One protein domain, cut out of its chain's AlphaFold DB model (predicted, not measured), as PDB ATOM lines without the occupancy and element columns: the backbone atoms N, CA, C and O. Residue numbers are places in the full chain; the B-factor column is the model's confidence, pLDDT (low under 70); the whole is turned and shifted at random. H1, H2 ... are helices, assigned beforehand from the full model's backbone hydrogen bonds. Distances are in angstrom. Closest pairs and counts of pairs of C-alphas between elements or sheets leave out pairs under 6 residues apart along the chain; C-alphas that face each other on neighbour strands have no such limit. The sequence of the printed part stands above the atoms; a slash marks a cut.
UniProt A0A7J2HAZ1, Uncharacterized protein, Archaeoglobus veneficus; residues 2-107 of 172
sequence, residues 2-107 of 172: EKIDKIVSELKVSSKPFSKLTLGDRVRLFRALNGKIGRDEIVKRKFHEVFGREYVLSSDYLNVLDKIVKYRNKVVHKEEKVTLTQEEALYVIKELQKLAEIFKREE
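This is residues 2 to 107 of the 172 residues of an uncharacterized protein of Archaeoglobus veneficus (UniProt A0A7J2HAZ1). Three long helices, H5, H4 and H2, make a loose, staggered layer: H4 lies between the other two, paired with H5 in a helical hairpin and meeting H2 only over the first residues of H2. H3 turns off at the far end of H2, and H1 crosses near H2 on the side away from H4. At the opposite end from H3, residues 76 to 81, of which 76 is the last residue of H4 and 77 to 81 belong to the link from H4 to H5, stick out. The printed part has 106 residues with five named helices, H1 to H5 in order along the chain, and no named strand; its class is all helix. It is loose, with a radius of gyration of the C-alphas of 16.2 A and spans of 49 by 33 by 20 A.

The longest helix, H5, holds residues 86 to 105, measures 28.8 A, and runs from C-alpha 86 at (200.953, 265.534, 350.232) to C-alpha 105 at (228.380, 257.414, 347.146). H4 is residues 59 to 76, 25.2 A long. H2 is residues 23 to 39, 24.6 A. H3 is residues 41 to 51, 15.0 A. H1 is residues 2 to 10, 12.3 A, with C-alpha 2 at (233.245, 284.252, 330.558).

H5 and H4 form a hairpin and touch, with the closest C-alphas, those of Glu 95 and Val 64, 6.4 A apart. They run opposite ways at a shallow tilt of 33 degrees, only just short of steep. H4 touches H2 with residues 62 to 69 alone, and H2 touches H4 with residues 23 to 27 alone; the closest C-alphas, those of Val 69 and Gly 24, are 6.7 A apart. These two run opposite ways at a shallow tilt of 19 degrees. H2 and H3 touch only at the corner by their link, with residues 36 to 38 of H2; the closest C-alphas, those of Ile 37 and Lys 44, are 4.8 A apart, and the tilt is steep, 62 degrees. H1 and H2 are close but not clearly touching, about perpendicular at 75 degrees, with the C-alphas of Val 8 and Leu 29 closest at 7.1 A. Among the pairs that are apart are H2 and H5, H3 and H4, and H1 and H4. In H1, H2, H3, H4 and H5 every O i to N i+4 pair is within hydrogen-bond range.

The two C-alphas farthest apart, those of Ile 42 and Lys 81, are 50.0 A apart. The printed part, residues 2 to 107, has no cut. The link from H1 to H2, 12 residues, is long; that from H2 to H3 is tight; those from H3 to H4 and from H4 to H5 are short. Residues 76 to 81 stand free. The mean pLDDT of the printed part is 81.3, and residue 2 and residues 77 to 83 are under 70.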
ATOM      1  N   GLU A   2     233.261 284.273 332.043       56.97
ATOM      2  CA  GLU A   2     233.245 284.252 330.558       56.97
ATOM      3  C   GLU A   2     233.707 282.939 329.897       56.97
ATOM      4  O   GLU A   2     233.127 282.500 328.906       56.97
ATOM      5  N   LYS A   3     234.715 282.255 330.460       73.75
ATOM      6  CA  LYS A   3     235.169 280.949 329.943       73.75
ATOM      7  C   LYS A   3     234.090 279.862 330.042       73.75
ATOM      8  O   LYS A   3     234.006 279.015 329.161       73.75
ATOM      9  N   ILE A   4     233.266 279.887 331.091       72.44
ATOM     10  CA  ILE A   4     232.188 278.909 331.297       72.44
ATOM     11  C   ILE A   4     231.010 279.226 330.375       72.44
ATOM     12  O   ILE A   4     230.456 278.312 329.770       72.44
ATOM     13  N   ASP A   5     230.673 280.504 330.198       76.44
ATOM     14  CA  ASP A   5     229.611 280.927 329.275       76.44
ATOM     15  C   ASP A   5     229.926 280.514 327.829       76.44
ATOM     16  O   ASP A   5     229.057 280.005 327.116       76.44
ATOM     17  N   LYS A   6     231.199 280.626 327.425       77.81
ATOM     18  CA  LYS A   6     231.675 280.134 326.127       77.81
ATOM     19  C   LYS A   6     231.481 278.622 325.981       77.81
ATOM     20  O   LYS A   6     230.953 278.181 324.966       77.81
ATOM     21  N   ILE A   7     231.826 277.840 327.006       76.25
ATOM     22  CA  ILE A   7     231.633 276.380 327.011       76.25
ATOM     23  C   ILE A   7     230.144 276.015 326.899       76.25
ATOM     24  O   ILE A   7     229.790 275.124 326.131       76.25
ATOM     25  N   VAL A   8     229.257 276.704 327.626       75.94
ATOM     26  CA  VAL A   8     227.798 276.477 327.559       75.94
ATOM     27  C   VAL A   8     227.262 276.716 326.144       75.94
ATOM     28  O   VAL A   8     226.456 275.921 325.647       75.94
ATOM     29  N   SER A   9     227.737 277.781 325.494       76.81
ATOM     30  CA  SER A   9     227.377 278.132 324.119       76.81
ATOM     31  C   SER A   9     227.928 277.125 323.099       76.81
ATOM     32  O   SER A   9     227.178 276.609 322.271       76.81
ATOM     33  N   GLU A  10     229.210 276.756 323.203       82.81
ATOM     34  CA  GLU A  10     229.865 275.766 322.329       82.81
ATOM     35  C   GLU A  10     229.204 274.384 322.415       82.81
ATOM     36  O   GLU A  10     229.042 273.698 321.404       82.81
ATOM     37  N   LEU A  11     228.767 273.985 323.612       81.25
ATOM     38  CA  LEU A  11     228.024 272.744 323.838       81.25
ATOM     39  C   LEU A  11     226.552 272.828 323.396       81.25
ATOM     40  O   LEU A  11     225.818 271.854 323.557       81.25
ATOM     41  N   LYS A  12     226.115 273.968 322.838       80.62
ATOM     42  CA  LYS A  12     224.749 274.229 322.354       80.62
ATOM     43  C   LYS A  12     223.672 273.962 323.414       80.62
ATOM     44  O   LYS A  12     222.573 273.511 323.097       80.62
ATOM     45  N   VAL A  13     223.984 274.229 324.683       81.81
ATOM     46  CA  VAL A  13     223.076 273.945 325.809       81.81
ATOM     47  C   VAL A  13     222.036 275.048 325.974       81.81
ATOM     48  O   VAL A  13     220.854 274.770 326.176       81.81
ATOM     49  N   SER A  14     222.474 276.305 325.914       81.88
ATOM     50  CA  SER A  14     221.621 277.487 326.028       81.88
ATOM     51  C   SER A  14     222.352 278.713 325.488       81.88
ATOM     52  O   SER A  14     223.576 278.777 325.546       81.88
ATOM     53  N   SER A  15     221.601 279.706 325.015       78.12
ATOM     54  CA  SER A  15     222.121 281.045 324.701       78.12
ATOM     55  C   SER A  15     222.262 281.937 325.942       78.12
ATOM     56  O   SER A  15     222.769 283.053 325.853       78.12
ATOM     57  N   LYS A  16     221.787 281.472 327.105       81.12
ATOM     58  CA  LYS A  16     221.854 282.209 328.369       81.12
ATOM     59  C   LYS A  16     223.233 282.052 329.024       81.12
ATOM     60  O   LYS A  16     223.811 280.967 328.942       81.12
ATOM     61  N   PRO A  17     223.709 283.072 329.763       81.81
ATOM     62  CA  PRO A  17     224.865 282.926 330.641       81.81
ATOM     63  C   PRO A  17     224.664 281.789 331.648       81.81
ATOM     64  O   PRO A  17     223.540 281.546 332.101       81.81
ATOM     65  N   PHE A  18     225.756 281.147 332.057       80.44
ATOM     66  CA  PHE A  18     225.797 280.047 333.019       80.44
ATOM     67  C   PHE A  18     225.041 280.376 334.313       80.44
ATOM     68  O   PHE A  18     224.273 279.559 334.824       80.44
ATOM     69  N   SER A  19     225.181 281.609 334.806       82.75
ATOM     70  CA  SER A  19     224.497 282.096 336.011       82.75
ATOM     71  C   SER A  19     222.967 282.126 335.885       82.75
ATOM     72  O   SER A  19     222.268 282.025 336.891       82.75
ATOM     73  N   LYS A  20     222.434 282.215 334.659       84.25
ATOM     74  CA  LYS A  20     220.995 282.298 334.356       84.25
ATOM     75  C   LYS A  20     220.399 280.981 333.846       84.25
ATOM     76  O   LYS A  20     219.247 280.964 333.404       84.25
ATOM     77  N   LEU A  21     221.154 279.882 333.887       85.38
ATOM     78  CA  LEU A  21     220.655 278.570 333.476       85.38
ATOM     79  C   LEU A  21     219.590 278.057 334.449       85.38
ATOM     80  O   LEU A  21     219.810 277.997 335.663       85.38
ATOM     81  N   THR A  22     218.451 277.634 333.897       86.69
ATOM     82  CA  THR A  22     217.392 276.954 334.654       86.69
ATOM     83  C   THR A  22     217.842 275.558 335.090       86.69
ATOM     84  O   THR A  22     218.836 275.032 334.589       86.69
ATOM     85  N   LEU A  23     217.094 274.909 335.991       83.56
ATOM     86  CA  LEU A  23     217.392 273.527 336.381       83.56
ATOM     87  C   LEU A  23     217.448 272.598 335.156       83.56
ATOM     88  O   LEU A  23     218.409 271.851 335.014       83.56
ATOM     89  N   GLY A  24     216.488 272.714 334.231       84.56
ATOM     90  CA  GLY A  24     216.478 271.935 332.989       84.56
ATOM     91  C   GLY A  24     217.672 272.226 332.074       84.56
ATOM     92  O   GLY A  24     218.242 271.303 331.493       84.56
ATOM     93  N   ASP A  25     218.109 273.486 331.982       87.31
ATOM     94  CA  ASP A  25     219.325 273.848 331.238       87.31
ATOM     95  C   ASP A  25     220.578 273.226 331.869       87.31
ATOM     96  O   ASP A  25     221.443 272.720 331.158       87.31
ATOM     97  N   ARG A  26     220.654 273.193 333.205       87.50
ATOM     98  CA  ARG A  26     221.755 272.545 333.933       87.50
ATOM     99  C   ARG A  26     221.767 271.033 333.710       87.50
ATOM    100  O   ARG A  26     222.830 270.482 333.446       87.50
ATOM    101  N   VAL A  27     220.611 270.358 333.727       88.62
ATOM    102  CA  VAL A  27     220.545 268.918 333.399       88.62
ATOM    103  C   VAL A  27     221.042 268.659 331.974       88.62
ATOM    104  O   VAL A  27     221.831 267.739 331.746       88.62
ATOM    105  N   ARG A  28     220.642 269.498 331.008       88.50
ATOM    106  CA  ARG A  28     221.145 269.420 329.627       88.50
ATOM    107  C   ARG A  28     222.653 269.643 329.539       88.50
ATOM    108  O   ARG A  28     223.314 268.909 328.809       88.50
ATOM    109  N   LEU A  29     223.198 270.587 330.307       89.94
ATOM    110  CA  LEU A  29     224.642 270.812 330.384       89.94
ATOM    111  C   LEU A  29     225.378 269.549 330.829       89.94
ATOM    112  O   LEU A  29     226.319 269.124 330.164       89.94
ATOM    113  N   PHE A  30     224.930 268.920 331.915       89.44
ATOM    114  CA  PHE A  30     225.562 267.704 332.420       89.44
ATOM    115  C   PHE A  30     225.511 266.553 331.413       89.44
ATOM    116  O   PHE A  30     226.504 265.852 331.236       89.44
ATOM    117  N   ARG A  31     224.401 266.403 330.680       90.69
ATOM    118  CA  ARG A  31     224.293 265.432 329.578       90.69
ATOM    119  C   ARG A  31     225.268 265.727 328.442       90.69
ATOM    120  O   ARG A  31     225.922 264.807 327.958       90.69
ATOM    121  N   ALA A  32     225.386 266.987 328.031       89.62
ATOM    122  CA  ALA A  32     226.322 267.393 326.985       89.62
ATOM    123  C   ALA A  32     227.780 267.137 327.401       89.62
ATOM    124  O   ALA A  32     228.571 266.637 326.602       89.62
ATOM    125  N   LEU A  33     228.117 267.413 328.664       89.00
ATOM    126  CA  LEU A  33     229.433 267.119 329.230       89.00
ATOM    127  C   LEU A  33     229.707 265.614 329.275       89.00
ATOM    128  O   LEU A  33     230.735 265.187 328.757       89.00
ATOM    129  N   ASN A  34     228.780 264.805 329.798       90.69
ATOM    130  CA  ASN A  34     228.901 263.343 329.785       90.69
ATOM    131  C   ASN A  34     229.068 262.801 328.359       90.69
ATOM    132  O   ASN A  34     229.905 261.938 328.122       90.69
ATOM    133  N   GLY A  35     228.315 263.336 327.395       88.88
ATOM    134  CA  GLY A  35     228.439 262.959 325.988       88.88
ATOM    135  C   GLY A  35     229.802 263.314 325.391       88.88
ATOM    136  O   GLY A  35     230.324 262.550 324.584       88.88
ATOM    137  N   LYS A  36     230.402 264.441 325.789       87.94
ATOM    138  CA  LYS A  36     231.752 264.826 325.353       87.94
ATOM    139  C   LYS A  36     232.820 263.928 325.977       87.94
ATOM    140  O   LYS A  36     233.693 263.458 325.258       87.94
ATOM    141  N   ILE A  37     232.703 263.644 327.275       88.69
ATOM    142  CA  ILE A  37     233.594 262.722 327.991       88.69
ATOM    143  C   ILE A  37     233.518 261.321 327.376       88.69
ATOM    144  O   ILE A  37     234.547 260.707 327.152       88.69
ATOM    145  N   GLY A  38     232.323 260.831 327.040       87.75
ATOM    146  CA  GLY A  38     232.155 259.496 326.461       87.75
ATOM    147  C   GLY A  38     232.598 259.349 324.999       87.75
ATOM    148  O   GLY A  38     232.726 258.223 324.536       87.75
ATOM    149  N   ARG A  39     232.796 260.448 324.256       89.69
ATOM    150  CA  ARG A  39     233.178 260.420 322.827       89.69
ATOM    151  C   ARG A  39     234.653 260.705 322.575       89.69
ATOM    152  O   ARG A  39     235.185 260.251 321.568       89.69
ATOM    153  N   ASP A  40     235.279 261.511 323.424       89.94
ATOM    154  CA  ASP A  40     236.670 261.929 323.274       89.94
ATOM    155  C   ASP A  40     237.536 261.188 324.294       89.94
ATOM    156  O   ASP A  40     237.498 261.489 325.486       89.94
ATOM    157  N   GLU A  41     238.335 260.231 323.820       89.44
ATOM    158  CA  GLU A  41     239.157 259.367 324.674       89.44
ATOM    159  C   GLU A  41     240.219 260.148 325.468       89.44
ATOM    160  O   GLU A  41     240.577 259.775 326.586       89.44
ATOM    161  N   ILE A  42     240.701 261.277 324.932       89.69
ATOM    162  CA  ILE A  42     241.658 262.141 325.632       89.69
ATOM    163  C   ILE A  42     240.955 262.833 326.797       89.69
ATOM    164  O   ILE A  42     241.500 262.891 327.902       89.69
ATOM    165  N   VAL A  43     239.748 263.353 326.563       86.12
ATOM    166  CA  VAL A  43     238.931 263.970 327.613       86.12
ATOM    167  C   VAL A  43     238.499 262.924 328.633       86.12
ATOM    168  O   VAL A  43     238.612 263.196 329.825       86.12
ATOM    169  N   LYS A  44     238.080 261.730 328.199       88.44
ATOM    170  CA  LYS A  44     237.726 260.606 329.072       88.44
ATOM    171  C   LYS A  44     238.860 260.263 330.022       88.44
ATOM    172  O   LYS A  44     238.666 260.281 331.237       88.44
ATOM    173  N   ARG A  45     240.052 260.024 329.471       86.94
ATOM    174  CA  ARG A  45     241.243 259.686 330.248       86.94
ATOM    175  C   ARG A  45     241.601 260.800 331.223       86.94
ATOM    176  O   ARG A  45     241.712 260.525 332.407       86.94
ATOM    177  N   LYS A  46     241.687 262.058 330.770       85.12
ATOM    178  CA  LYS A  46     241.982 263.201 331.655       85.12
ATOM    179  C   LYS A  46     240.933 263.370 332.752       85.12
ATOM    180  O   LYS A  46     241.263 263.694 333.887       85.12
ATOM    181  N   PHE A  47     239.661 263.171 332.427       84.81
ATOM    182  CA  PHE A  47     238.577 263.303 333.390       84.81
ATOM    183  C   PHE A  47     238.637 262.194 334.445       84.81
ATOM    184  O   PHE A  47     238.543 262.485 335.636       84.81
ATOM    185  N   HIS A  48     238.881 260.951 334.029       84.75
ATOM    186  CA  HIS A  48     239.109 259.840 334.946       84.75
ATOM    187  C   HIS A  48     240.373 260.054 335.792       84.75
ATOM    188  O   HIS A  48     240.338 259.895 337.009       84.75
ATOM    189  N   GLU A  49     241.463 260.511 335.177       81.25
ATOM    190  CA  GLU A  49     242.697 260.871 335.870       81.25
ATOM    191  C   GLU A  49     242.484 261.983 336.892       81.25
ATOM    192  O   GLU A  49     243.149 261.962 337.911       81.25
ATOM    193  N   VAL A  50     241.598 262.955 336.690       77.31
ATOM    194  CA  VAL A  50     241.400 264.035 337.675       77.31
ATOM    195  C   VAL A  50     240.371 263.647 338.737       77.31
ATOM    196  O   VAL A  50     240.597 263.860 339.925       77.31
ATOM    197  N   PHE A  51     239.244 263.063 338.328       76.50
ATOM    198  CA  PHE A  51     238.072 262.890 339.189       76.50
ATOM    199  C   PHE A  51     237.826 261.446 339.647       76.50
ATOM    200  O   PHE A  51     236.975 261.236 340.511       76.50
ATOM    201  N   GLY A  52     238.536 260.462 339.086       77.75
ATOM    202  CA  GLY A  52     238.378 259.038 339.408       77.75
ATOM    203  C   GLY A  52     237.070 258.420 338.906       77.75
ATOM    204  O   GLY A  52     236.659 257.371 339.385       77.75
ATOM    205  N   ARG A  53     236.381 259.076 337.967       80.06
ATOM    206  CA  ARG A  53     235.057 258.678 337.462       80.06
ATOM    207  C   ARG A  53     234.929 258.968 335.974       80.06
ATOM    208  O   ARG A  53     235.682 259.770 335.436       80.06
ATOM    209  N   GLU A  54     233.978 258.319 335.312       84.44
ATOM    210  CA  GLU A  54     233.800 258.405 333.852       84.44
ATOM    211  C   GLU A  54     232.723 259.409 333.414       84.44
ATOM    212  O   GLU A  54     232.523 259.644 332.226       84.44
ATOM    213  N   TYR A  55     232.011 260.002 334.369       86.25
ATOM    214  CA  TYR A  55     230.899 260.911 334.118       86.25
ATOM    215  C   TYR A  55     230.860 262.022 335.166       86.25
ATOM    216  O   TYR A  55     231.315 261.858 336.300       86.25
ATOM    217  N   VAL A  56     230.299 263.172 334.794       86.44
ATOM    218  CA  VAL A  56     230.078 264.294 335.718       86.44
ATOM    219  C   VAL A  56     228.988 263.948 336.728       86.44
ATOM    220  O   VAL A  56     229.126 264.232 337.917       86.44
ATOM    221  N   LEU A  57     227.914 263.324 336.245       86.94
ATOM    222  CA  LEU A  57     226.790 262.805 337.022       86.94
ATOM    223  C   LEU A  57     226.332 261.497 336.381       86.94
ATOM    224  O   LEU A  57     226.246 261.436 335.151       86.94
ATOM    225  N   SER A  58     226.029 260.475 337.177       85.62
ATOM    226  CA  SER A  58     225.514 259.210 336.653       85.62
ATOM    227  C   SER A  58     224.138 259.372 335.996       85.62
ATOM    228  O   SER A  58     223.398 260.333 336.237       85.62
ATOM    229  N   SER A  59     223.768 258.407 335.153       85.56
ATOM    230  CA  SER A  59     222.429 258.353 334.553       85.56
ATOM    231  C   SER A  59     221.331 258.284 335.617       85.56
ATOM    232  O   SER A  59     220.300 258.936 335.464       85.56
ATOM    233  N   ASP A  60     221.575 257.573 336.720       83.38
ATOM    234  CA  ASP A  60     220.654 257.481 337.857       83.38
ATOM    235  C   ASP A  60     220.356 258.862 338.438       83.38
ATOM    236  O   ASP A  60     219.194 259.229 338.627       83.38
ATOM    237  N   TYR A  61     221.398 259.671 338.630       83.62
ATOM    238  CA  TYR A  61     221.260 261.036 339.114       83.62
ATOM    239  C   TYR A  61     220.445 261.910 338.147       83.62
ATOM    240  O   TYR A  61     219.524 262.627 338.550       83.62
ATOM    241  N   LEU A  62     220.750 261.838 336.849       87.19
ATOM    242  CA  LEU A  62     220.041 262.616 335.829       87.19
ATOM    243  C   LEU A  62     218.557 262.223 335.736       87.19
ATOM    244  O   LEU A  62     217.707 263.095 335.547       87.19
ATOM    245  N   ASN A  63     218.234 260.943 335.934       87.38
ATOM    246  CA  ASN A  63     216.859 260.446 335.962       87.38
ATOM    247  C   ASN A  63     216.076 260.980 337.170       87.38
ATOM    248  O   ASN A  63     214.908 261.353 337.038       87.38
ATOM    249  N   VAL A  64     216.711 261.050 338.343       86.25
ATOM    250  CA  VAL A  64     216.110 261.657 339.540       86.25
ATOM    251  C   VAL A  64     215.848 263.150 339.311       86.25
ATOM    252  O   VAL A  64     214.751 263.638 339.593       86.25
ATOM    253  N   LEU A  65     216.802 263.873 338.714       86.88
ATOM    254  CA  LEU A  65     216.615 265.286 338.382       86.88
ATOM    255  C   LEU A  65     215.483 265.529 337.379       86.88
ATOM    256  O   LEU A  65     214.711 266.467 337.571       86.88
ATOM    257  N   ASP A  66     215.338 264.702 336.342       85.25
ATOM    258  CA  ASP A  66     214.233 264.841 335.385       85.25
ATOM    259  C   ASP A  66     212.867 264.701 336.065       85.25
ATOM    260  O   ASP A  66     211.934 265.449 335.760       85.25
ATOM    261  N   LYS A  67     212.740 263.766 337.016       84.25
ATOM    262  CA  LYS A  67     211.514 263.617 337.813       84.25
ATOM    263  C   LYS A  67     211.242 264.880 338.624       84.25
ATOM    264  O   LYS A  67     210.132 265.401 338.571       84.25
ATOM    265  N   ILE A  68     212.251 265.406 339.323       82.81
ATOM    266  CA  ILE A  68     212.122 266.631 340.126       82.81
ATOM    267  C   ILE A  68     211.746 267.833 339.245       82.81
ATOM    268  O   ILE A  68     210.887 268.625 339.629       82.81
ATOM    269  N   VAL A  69     212.325 267.960 338.045       83.38
ATOM    270  CA  VAL A  69     211.990 269.030 337.088       83.38
ATOM    271  C   VAL A  69     210.506 268.997 336.711       83.38
ATOM    272  O   VAL A  69     209.878 270.055 336.673       83.38
ATOM    273  N   LYS A  70     209.917 267.810 336.498       81.44
ATOM    274  CA  LYS A  70     208.477 267.678 336.208       81.44
ATOM    275  C   LYS A  70     207.614 268.237 337.342       81.44
ATOM    276  O   LYS A  70     206.705 269.018 337.075       81.44
ATOM    277  N   TYR A  71     207.927 267.902 338.596       79.50
ATOM    278  CA  TYR A  71     207.199 268.436 339.755       79.50
ATOM    279  C   TYR A  71     207.434 269.934 339.953       79.50
ATOM    280  O   TYR A  71     206.490 270.675 340.205       79.50
ATOM    281  N   ARG A  72     208.666 270.421 339.759       77.94
ATOM    282  CA  ARG A  72     208.971 271.857 339.809       77.94
ATOM    283  C   ARG A  72     208.135 272.641 338.800       77.94
ATOM    284  O   ARG A  72     207.641 273.713 339.131       77.94
ATOM    285  N   ASN A  73     207.977 272.127 337.582       76.00
ATOM    286  CA  ASN A  73     207.211 272.815 336.548       76.00
ATOM    287  C   ASN A  73     205.732 272.962 336.932       76.00
ATOM    288  O   ASN A  73     205.176 274.026 336.679       76.00
ATOM    289  N   LYS A  74     205.144 271.972 337.626       72.81
ATOM    290  CA  LYS A  74     203.783 272.072 338.192       72.81
ATOM    291  C   LYS A  74     203.634 273.215 339.205       72.81
ATOM    292  O   LYS A  74     202.567 273.800 339.304       72.81
ATOM    293  N   VAL A  75     204.692 273.526 339.957       71.88
ATOM    294  CA  VAL A  75     204.677 274.572 341.000       71.88
ATOM    295  C   VAL A  75     204.999 275.957 340.433       71.88
ATOM    296  O   VAL A  75     204.468 276.964 340.892       71.88
ATOM    297  N   VAL A  76     205.912 276.027 339.462       71.06
ATOM    298  CA  VAL A  76     206.458 277.296 338.952       71.06
ATOM    299  C   VAL A  76     205.608 277.881 337.821       71.06
ATOM    300  O   VAL A  76     205.526 279.104 337.699       71.06
ATOM    301  N   HIS A  77     204.967 277.044 337.001       66.38
ATOM    302  CA  HIS A  77     204.088 277.508 335.930       66.38
ATOM    303  C   HIS A  77     202.643 277.565 336.444       66.38
ATOM    304  O   HIS A  77     202.000 276.545 336.651       66.38
ATOM    305  N   LYS A  78     202.159 278.794 336.675       53.53
ATOM    306  CA  LYS A  78     200.860 279.165 337.276       53.53
ATOM    307  C   LYS A  78     199.606 278.779 336.466       53.53
ATOM    308  O   LYS A  78     198.542 279.319 336.755       53.53
ATOM    309  N   GLU A  79     199.701 277.933 335.442       53.53
ATOM    310  CA  GLU A  79     198.597 277.789 334.477       53.53
ATOM    311  C   GLU A  79     197.351 277.090 335.014       53.53
ATOM    312  O   GLU A  79     196.298 277.236 334.425       53.53
ATOM    313  N   GLU A  80     197.392 276.498 336.199       50.44
ATOM    314  CA  GLU A  80     196.201 276.216 336.996       50.44
ATOM    315  C   GLU A  80     196.654 276.089 338.452       50.44
ATOM    316  O   GLU A  80     197.846 275.932 338.720       50.44
ATOM    317  N   LYS A  81     195.744 276.189 339.426       52.56
ATOM    318  CA  LYS A  81     196.038 275.952 340.852       52.56
ATOM    319  C   LYS A  81     196.401 274.475 341.094       52.56
ATOM    320  O   LYS A  81     195.681 273.761 341.786       52.56
ATOM    321  N   VAL A  82     197.508 274.003 340.528       56.31
ATOM    322  CA  VAL A  82     198.044 272.669 340.765       56.31
ATOM    323  C   VAL A  82     198.668 272.702 342.151       56.31
ATOM    324  O   VAL A  82     199.808 273.114 342.359       56.31
ATOM    325  N   THR A  83     197.854 272.342 343.134       65.69
ATOM    326  CA  THR A  83     198.308 272.112 344.497       65.69
ATOM    327  C   THR A  83     199.041 270.783 344.500       65.69
ATOM    328  O   THR A  83     198.488 269.753 344.127       65.69
ATOM    329  N   LEU A  84     200.322 270.827 344.857       73.31
ATOM    330  CA  LEU A  84     201.129 269.628 345.016       73.31
ATOM    331  C   LEU A  84     200.522 268.826 346.170       73.31
ATOM    332  O   LEU A  84     200.408 269.337 347.286       73.31
ATOM    333  N   THR A  85     200.067 267.610 345.891       83.88
ATOM    334  CA  THR A  85     199.453 266.768 346.924       83.88
ATOM    335  C   THR A  85     200.494 266.383 347.978       83.88
ATOM    336  O   THR A  85     201.701 266.380 347.718       83.88
ATOM    337  N   GLN A  86     200.049 266.023 349.184       85.50
ATOM    338  CA  GLN A  86     200.953 265.534 350.232       85.50
ATOM    339  C   GLN A  86     201.768 264.317 349.759       85.50
ATOM    340  O   GLN A  86     202.954 264.203 350.069       85.50
ATOM    341  N   GLU A  87     201.159 263.433 348.971       86.88
ATOM    342  CA  GLU A  87     201.804 262.250 348.395       86.88
ATOM    343  C   GLU A  87     202.905 262.627 347.399       86.88
ATOM    344  O   GLU A  87     204.019 262.105 347.476       86.88
ATOM    345  N   GLU A  88     202.639 263.586 346.506       83.38
ATOM    346  CA  GLU A  88     203.646 264.113 345.582       83.38
ATOM    347  C   GLU A  88     204.789 264.810 346.329       83.38
ATOM    348  O   GLU A  88     205.952 264.664 345.949       83.38
ATOM    349  N   ALA A  89     204.491 265.525 347.417       82.75
ATOM    350  CA  ALA A  89     205.505 266.195 348.226       82.75
ATOM    351  C   ALA A  89     206.425 265.172 348.903       82.75
ATOM    352  O   ALA A  89     207.650 265.278 348.816       82.75
ATOM    353  N   LEU A  90     205.843 264.135 349.511       87.69
ATOM    354  CA  LEU A  90     206.591 263.028 350.106       87.69
ATOM    355  C   LEU A  90     207.420 262.277 349.059       87.69
ATOM    356  O   LEU A  90     208.562 261.904 349.333       87.69
ATOM    357  N   TYR A  91     206.883 262.078 347.854       87.62
ATOM    358  CA  TYR A  91     207.624 261.478 346.749       87.62
ATOM    359  C   TYR A  91     208.849 262.320 346.365       87.62
ATOM    360  O   TYR A  91     209.952 261.786 346.264       87.62
ATOM    361  N   VAL A  92     208.684 263.638 346.204       85.06
ATOM    362  CA  VAL A  92     209.795 264.551 345.890       85.06
ATOM    363  C   VAL A  92     210.854 264.530 346.992       85.06
ATOM    364  O   VAL A  92     212.040 264.453 346.681       85.06
ATOM    365  N   ILE A  93     210.450 264.530 348.267       86.94
ATOM    366  CA  ILE A  93     211.380 264.429 349.403       86.94
ATOM    367  C   ILE A  93     212.185 263.125 349.333       86.94
ATOM    368  O   ILE A  93     213.407 263.161 349.465       86.94
ATOM    369  N   LYS A  94     211.540 261.985 349.058       89.31
ATOM    370  CA  LYS A  94     212.238 260.697 348.903       89.31
ATOM    371  C   LYS A  94     213.224 260.704 347.735       89.31
ATOM    372  O   LYS A  94     214.326 260.178 347.857       89.31
ATOM    373  N   GLU A  95     212.858 261.298 346.602       86.69
ATOM    374  CA  GLU A  95     213.772 261.416 345.461       86.69
ATOM    375  C   GLU A  95     214.957 262.352 345.776       86.69
ATOM    376  O   GLU A  95     216.080 262.061 345.370       86.69
ATOM    377  N   LEU A  96     214.756 263.418 346.560       85.31
ATOM    378  CA  LEU A  96     215.844 264.276 347.050       85.31
ATOM    379  C   LEU A  96     216.770 263.550 348.039       85.31
ATOM    380  O   LEU A  96     217.982 263.754 347.992       85.31
ATOM    381  N   GLN A  97     216.233 262.680 348.896       86.56
ATOM    382  CA  GLN A  97     217.044 261.836 349.782       86.56
ATOM    383  C   GLN A  97     217.930 260.879 348.979       86.56
ATOM    384  O   GLN A  97     219.141 260.851 349.187       86.56
ATOM    385  N   LYS A  98     217.362 260.183 347.985       86.19
ATOM    386  CA  LYS A  98     218.142 259.339 347.060       86.19
ATOM    387  C   LYS A  98     219.234 260.138 346.352       86.19
ATOM    388  O   LYS A  98     220.341 259.649 346.160       86.19
ATOM    389  N   LEU A  99     218.931 261.375 345.969       84.19
ATOM    390  CA  LEU A  99     219.887 262.262 345.320       84.19
ATOM    391  C   LEU A  99     221.074 262.599 346.240       84.19
ATOM    392  O   LEU A  99     222.219 262.573 345.788       84.19
ATOM    393  N   ALA A 100     220.821 262.848 347.527       81.75
ATOM    394  CA  ALA A 100     221.869 263.060 348.527       81.75
ATOM    395  C   ALA A 100     222.733 261.804 348.747       81.75
ATOM    396  O   ALA A 100     223.958 261.901 348.823       81.75
ATOM    397  N   GLU A 101     222.121 260.619 348.783       81.88
ATOM    398  CA  GLU A 101     222.847 259.346 348.892       81.88
ATOM    399  C   GLU A 101     223.751 259.089 347.681       81.88
ATOM    400  O   GLU A 101     224.910 258.704 347.844       81.88
ATOM    401  N   ILE A 102     223.255 259.356 346.468       81.00
ATOM    402  CA  ILE A 102     224.040 259.238 345.231       81.00
ATOM    403  C   ILE A 102     225.238 260.188 345.266       81.00
ATOM    404  O   ILE A 102     226.348 259.771 344.945       81.00
ATOM    405  N   PHE A 103     225.043 261.437 345.702       77.94
ATOM    406  CA  PHE A 103     226.139 262.395 345.825       77.94
ATOM    407  C   PHE A 103     227.240 261.930 346.770       77.94
ATOM    408  O   PHE A 103     228.418 262.093 346.447       77.94
ATOM    409  N   LYS A 104     226.855 261.346 347.910       76.12
ATOM    410  CA  LYS A 104     227.800 260.807 348.888       76.12
ATOM    411  C   LYS A 104     228.538 259.587 348.336       76.12
ATOM    412  O   LYS A 104     229.755 259.519 348.441       76.12
ATOM    413  N   ARG A 105     227.816 258.651 347.711       78.62
ATOM    414  CA  ARG A 105     228.380 257.414 347.146       78.62
ATOM    415  C   ARG A 105     229.336 257.672 345.982       78.62
ATOM    416  O   ARG A 105     230.359 257.012 345.880       78.62
ATOM    417  N   GLU A 106     228.980 258.587 345.084       75.38
ATOM    418  CA  GLU A 106     229.775 258.901 343.886       75.38
ATOM    419  C   GLU A 106     230.844 259.975 344.142       75.38
ATOM    420  O   GLU A 106     231.519 260.394 343.200       75.38
ATOM    421  N   GLU A 107     230.975 260.441 345.392       74.62
ATOM    422  CA  GLU A 107     231.944 261.454 345.832       74.62
ATOM    423  C   GLU A 107     231.988 262.683 344.903       74.62
ATOM    424  O   GLU A 107     233.041 263.234 344.573       74.62
TER     425      GLU A 107